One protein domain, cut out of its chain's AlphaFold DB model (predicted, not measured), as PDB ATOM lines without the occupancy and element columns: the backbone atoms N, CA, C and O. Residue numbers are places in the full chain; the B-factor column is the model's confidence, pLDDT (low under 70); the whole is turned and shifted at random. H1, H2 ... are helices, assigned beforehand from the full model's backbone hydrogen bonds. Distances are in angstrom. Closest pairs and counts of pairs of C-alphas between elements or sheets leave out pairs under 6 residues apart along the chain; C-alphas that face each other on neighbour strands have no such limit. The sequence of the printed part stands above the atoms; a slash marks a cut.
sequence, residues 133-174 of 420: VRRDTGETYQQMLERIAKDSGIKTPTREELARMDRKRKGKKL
ATOM      1  N   VAL A 133     -47.862   0.802  44.771       96.12
ATOM      2  CA  VAL A 133     -48.547   1.547  45.821       96.12
ATOM      3  C   VAL A 133     -47.987   1.152  47.177       96.12
ATOM      4  O   VAL A 133     -47.515   0.024  47.380       96.12
ATOM      5  N   ARG A 134     -48.025   2.096  48.111       94.94
ATOM      6  CA  ARG A 134     -47.729   1.867  49.522       94.94
ATOM      7  C   ARG A 134     -48.729   0.870  50.111       94.94
ATOM      8  O   ARG A 134     -49.921   0.927  49.815       94.94
ATOM      9  N   ARG A 135     -48.253  -0.075  50.923       93.88
ATOM     10  CA  ARG A 135     -49.118  -1.103  51.530       93.88
ATOM     11  C   ARG A 135     -50.052  -0.549  52.604       93.88
ATOM     12  O   ARG A 135     -51.158  -1.060  52.724       93.88
ATOM     13  N   ASP A 136     -49.582   0.432  53.366       93.56
ATOM     14  CA  ASP A 136     -50.279   1.069  54.487       93.56
ATOM     15  C   ASP A 136     -51.338   2.071  54.016       93.56
ATOM     16  O   ASP A 136     -52.455   2.064  54.519       93.56
ATOM     17  N   THR A 137     -51.000   2.908  53.036       93.50
ATOM     18  CA  THR A 137     -51.855   4.035  52.626       93.50
ATOM     19  C   THR A 137     -52.496   3.880  51.251       93.50
ATOM     20  O   THR A 137     -53.402   4.638  50.919       93.50
ATOM     21  N   GLY A 138     -52.009   2.963  50.409       93.50
ATOM     22  CA  GLY A 138     -52.372   2.921  48.989       93.50
ATOM     23  C   GLY A 138     -51.780   4.069  48.157       93.50
ATOM     24  O   GLY A 138     -52.013   4.122  46.954       93.50
ATOM     25  N   GLU A 139     -50.985   4.962  48.761       94.25
ATOM     26  CA  GLU A 139     -50.331   6.082  48.073       94.25
ATOM     27  C   GLU A 139     -49.422   5.554  46.950       94.25
ATOM     28  O   GLU A 139     -48.534   4.724  47.177       94.25
ATOM     29  N   THR A 140     -49.636   6.028  45.723       94.12
ATOM     30  CA  THR A 140     -48.779   5.682  44.580       94.12
ATOM     31  C   THR A 140     -47.377   6.261  44.762       94.12
ATOM     32  O   THR A 140     -47.177   7.278  45.432       94.12
ATOM     33  N   TYR A 141     -46.379   5.664  44.104       90.12
ATOM     34  CA  TYR A 141     -45.016   6.208  44.141       90.12
ATOM     35  C   TYR A 141     -44.956   7.671  43.675       90.12
ATOM     36  O   TYR A 141     -44.209   8.469  44.237       90.12
ATOM     37  N   GLN A 142     -45.765   8.036  42.676       90.44
ATOM     38  CA  GLN A 142     -45.828   9.404  42.171       90.44
ATOM     39  C   GLN A 142     -46.454  10.368  43.190       90.44
ATOM     40  O   GLN A 142     -45.870  11.418  43.437       90.44
ATOM     41  N   GLN A 143     -47.573  10.001  43.825       92.62
ATOM     42  CA  GLN A 143     -48.200  10.822  44.872       92.62
ATOM     43  C   GLN A 143     -47.252  11.056  46.054       92.62
ATOM     44  O   GLN A 143     -47.144  12.179  46.540       92.62
ATOM     45  N   MET A 144     -46.490  10.032  46.451       91.50
ATOM     46  CA  MET A 144     -45.465  10.162  47.491       91.50
ATOM     47  C   MET A 144     -44.388  11.187  47.105       91.50
ATOM     48  O   MET A 144     -44.003  12.016  47.930       91.50
ATOM     49  N   LEU A 145     -43.929  11.184  45.847       91.06
ATOM     50  CA  LEU A 145     -42.988  12.198  45.360       91.06
ATOM     51  C   LEU A 145     -43.615  13.597  45.324       91.06
ATOM     52  O   LEU A 145     -42.959  14.558  45.713       91.06
ATOM     53  N   GLU A 146     -44.867  13.727  44.887       91.94
ATOM     54  CA  GLU A 146     -45.583  15.008  44.873       91.94
ATOM     55  C   GLU A 146     -45.746  15.584  46.283       91.94
ATOM     56  O   GLU A 146     -45.533  16.780  46.480       91.94
ATOM     57  N   ARG A 147     -46.057  14.742  47.274       91.06
ATOM     58  CA  ARG A 147     -46.144  15.146  48.680       91.06
ATOM     59  C   ARG A 147     -44.798  15.628  49.213       91.06
ATOM     60  O   ARG A 147     -44.725  16.743  49.710       91.06
ATOM     61  N   ILE A 148     -43.720  14.864  49.012       89.31
ATOM     62  CA  ILE A 148     -42.367  15.284  49.425       89.31
ATOM     63  C   ILE A 148     -41.965  16.615  48.766       89.31
ATOM     64  O   ILE A 148     -41.343  17.459  49.411       89.31
ATOM     65  N   ALA A 149     -42.313  16.822  47.492       90.50
ATOM     66  CA  ALA A 149     -42.009  18.065  46.786       90.50
ATOM     67  C   ALA A 149     -42.790  19.261  47.350       90.50
ATOM     68  O   ALA A 149     -42.202  20.324  47.556       90.50
ATOM     69  N   LYS A 150     -44.082  19.074  47.651       90.56
ATOM     70  CA  LYS A 150     -44.920  20.087  48.311       90.56
ATOM     71  C   LYS A 150     -44.409  20.419  49.710       90.56
ATOM     72  O   LYS A 150     -44.269  21.599  50.022       90.56
ATOM     73  N   ASP A 151     -44.039  19.407  50.494       88.44
ATOM     74  CA  ASP A 151     -43.443  19.565  51.830       88.44
ATOM     75  C   ASP A 151     -42.093  20.307  51.765       88.44
ATOM     76  O   ASP A 151     -41.716  21.015  52.694       88.44
ATOM     77  N   SER A 152     -41.382  20.201  50.635       85.50
ATOM     78  CA  SER A 152     -40.134  20.928  50.353       85.50
ATOM     79  C   SER A 152     -40.352  22.332  49.757       85.50
ATOM     80  O   SER A 152     -39.388  22.978  49.351       85.50
ATOM     81  N   GLY A 153     -41.602  22.806  49.670       86.31
ATOM     82  CA  GLY A 153     -41.958  24.156  49.215       86.31
ATOM     83  C   GLY A 153     -42.312  24.299  47.728       86.31
ATOM     84  O   GLY A 153     -42.629  25.405  47.289       86.31
ATOM     85  N   ILE A 154     -42.313  23.218  46.936       84.44
ATOM     86  CA  ILE A 154     -42.690  23.258  45.513       84.44
ATOM     87  C   ILE A 154     -44.205  23.027  45.384       84.44
ATOM     88  O   ILE A 154     -44.675  21.893  45.428       84.44
ATOM     89  N   LYS A 155     -44.990  24.102  45.217       78.62
ATOM     90  CA  LYS A 155     -46.471  24.036  45.186       78.62
ATOM     91  C   LYS A 155     -47.029  23.198  44.025       78.62
ATOM     92  O   LYS A 155     -47.953  22.410  44.222       78.62
ATOM     93  N   THR A 156     -46.456  23.354  42.834       84.75
ATOM     94  CA  THR A 156     -46.858  22.667  41.593       84.75
ATOM     95  C   THR A 156     -45.627  22.044  40.938       84.75
ATOM     96  O   THR A 156     -45.064  22.636  40.019       84.75
ATOM     97  N   PRO A 157     -45.166  20.883  41.437       85.56
ATOM     98  CA  PRO A 157     -43.955  20.256  40.935       85.56
ATOM     99  C   PRO A 157     -44.182  19.673  39.539       85.56
ATOM    100  O   PRO A 157     -45.110  18.897  39.301       85.56
ATOM    101  N   THR A 158     -43.300  20.016  38.611       89.94
ATOM    102  CA  THR A 158     -43.239  19.400  37.284       89.94
ATOM    103  C   THR A 158     -42.655  17.985  37.366       89.94
ATOM    104  O   THR A 158     -41.933  17.626  38.301       89.94
ATOM    105  N   ARG A 159     -42.909  17.149  36.349       86.44
ATOM    106  CA  ARG A 159     -42.346  15.784  36.286       86.44
ATOM    107  C   ARG A 159     -40.815  15.766  36.333       86.44
ATOM    108  O   ARG A 159     -40.232  14.853  36.919       86.44
ATOM    109  N   GLU A 160     -40.166  16.755  35.726       88.19
ATOM    110  CA  GLU A 160     -38.705  16.867  35.714       88.19
ATOM    111  C   GLU A 160     -38.145  17.207  37.097       88.19
ATOM    112  O   GLU A 160     -37.151  16.610  37.524       88.19
ATOM    113  N   GLU A 161     -38.810  18.103  37.830       87.50
ATOM    114  CA  GLU A 161     -38.457  18.440  39.211       87.50
ATOM    115  C   GLU A 161     -38.612  17.232  40.134       87.50
ATOM    116  O   GLU A 161     -37.674  16.914  40.870       87.50
ATOM    117  N   LEU A 162     -39.724  16.492  40.030       88.69
ATOM    118  CA  LEU A 162     -39.935  15.252  40.788       88.69
ATOM    119  C   LEU A 162     -38.841  14.218  40.498       88.69
ATOM    120  O   LEU A 162     -38.293  13.616  41.423       88.69
ATOM    121  N   ALA A 163     -38.471  14.030  39.227       87.81
ATOM    122  CA  ALA A 163     -37.418  13.094  38.842       87.81
ATOM    123  C   ALA A 163     -36.035  13.526  39.362       87.81
ATOM    124  O   ALA A 163     -35.263  12.689  39.840       87.81
ATOM    125  N   ARG A 164     -35.703  14.824  39.291       87.88
ATOM    126  CA  ARG A 164     -34.438  15.376  39.802       87.88
ATOM    127  C   ARG A 164     -34.359  15.264  41.325       87.88
ATOM    128  O   ARG A 164     -33.310  14.874  41.842       87.88
ATOM    129  N   MET A 165     -35.451  15.570  42.022       87.31
ATOM    130  CA  MET A 165     -35.564  15.428  43.471       87.31
ATOM    131  C   MET A 165     -35.419  13.966  43.884       87.31
ATOM    132  O   MET A 165     -34.586  13.658  44.739       87.31
ATOM    133  N   ASP A 166     -36.151  13.054  43.233       88.50
ATOM    134  CA  ASP A 166     -36.036  11.641  43.555       88.50
ATOM    135  C   ASP A 166     -34.596  11.181  43.340       88.50
ATOM    136  O   ASP A 166     -34.028  10.613  44.259       88.50
ATOM    137  N   ARG A 167     -33.928  11.462  42.210       87.25
ATOM    138  CA  ARG A 167     -32.506  11.083  41.996       87.25
ATOM    139  C   ARG A 167     -31.572  11.469  43.153       87.25
ATOM    140  O   ARG A 167     -30.670  10.694  43.451       87.25
ATOM    141  N   LYS A 168     -31.801  12.610  43.811       87.38
ATOM    142  CA  LYS A 168     -30.989  13.096  44.943       87.38
ATOM    143  C   LYS A 168     -31.360  12.473  46.297       87.38
ATOM    144  O   LYS A 168     -30.588  12.593  47.247       87.38
ATOM    145  N   ARG A 169     -32.513  11.805  46.410       86.75
ATOM    146  CA  ARG A 169     -32.993  11.190  47.655       86.75
ATOM    147  C   ARG A 169     -32.042  10.085  48.125       86.75
ATOM    148  O   ARG A 169     -31.791   9.118  47.402       86.75
ATOM    149  N   LYS A 170     -31.538  10.203  49.357       81.94
ATOM    150  CA  LYS A 170     -30.697   9.183  50.005       81.94
ATOM    151  C   LYS A 170     -31.564   8.068  50.602       81.94
ATOM    152  O   LYS A 170     -32.686   8.312  51.033       81.94
ATOM    153  N   GLY A 171     -31.046   6.838  50.625       77.25
ATOM    154  CA  GLY A 171     -31.712   5.708  51.290       77.25
ATOM    155  C   GLY A 171     -32.952   5.159  50.575       77.25
ATOM    156  O   GLY A 171     -33.810   4.569  51.227       77.25
ATOM    157  N   LYS A 172     -33.063   5.326  49.249       78.81
ATOM    158  CA  LYS A 172     -34.173   4.762  48.467       78.81
ATOM    159  C   LYS A 172     -34.272   3.252  48.671       78.81
ATOM    160  O   LYS A 172     -33.399   2.505  48.233       78.81
ATOM    161  N   LYS A 173     -35.359   2.799  49.288       78.31
ATOM    162  CA  LYS A 173     -35.688   1.377  49.398       78.31
ATOM    163  C   LYS A 173     -37.094   1.151  48.862       78.31
ATOM    164  O   LYS A 173     -38.061   1.698  49.383       78.31
ATOM    165  N   LEU A 174     -37.191   0.342  47.811       86.81
ATOM    166  CA  LEU A 174     -38.450  -0.189  47.287       86.81
ATOM    167  C   LEU A 174     -38.625  -1.609  47.828       86.81
ATOM    168  O   LEU A 174     -38.487  -2.593  47.111       86.81
TER     169      LEU A 174
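Overview. This is residues 133 to 174 of the 420 residues of a protein of Desulfovibrio vulgaris (strain ATCC 29579 / DSM 644 / NCIMB 8303 / VKM B-1760 / Hildenborough) (UniProt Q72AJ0). Two short helices stand about perpendicular to each other, joined by a short loop: H2 packs on H1 around Leu 162 and Leu 145, then leads away from it. Residues 135 to 140 before H1 and residues 167 to 173, of which 167 and 168 belong to H2, stick out, and the tail after H2 folds back to end 10.3 A from the first printed residue, C-alpha to C-alpha. The printed part has 42 residues, with two named helices, H1 then H2, and no named strand; the class is all helix, with 21 residues in the helices. It is compact, with a radius of gyration of the C-alphas of 10.4 A and spans of 26 by 20 by 16 A.

Arrangement. Go first to H1, residues 141 to 151, and then on to H2, residues 159 to 168. The two touch, with 5 pairs of C-alphas within 8 A; look at Leu 145 and Leu 162, their closest C-alphas, 6.3 A apart. Their lines are about perpendicular, at 85 degrees, and their centres are 10.3 A apart. In both H1 and H2, every O i to N i+4 pair is within hydrogen-bond range.

Along the chain. Find C-alpha 141 at (-45.016, 6.208, 44.141); from there H1 runs 15.5 A to C-alpha 151 at (-43.443, 19.565, 51.830). H2 begins at C-alpha 159 and runs 14.5 A to C-alpha 168 at (-30.989, 13.096, 44.943).

Size, cuts and confidence. The two C-alphas farthest apart are those of Asp 136 and Glu 160, 27.1 A. The printed part has no cut, and the link from H1 to H2, 7 residues, is short. In the B-factor column you will find a mean pLDDT of the printed part of 88.4; no printed residue is under 70.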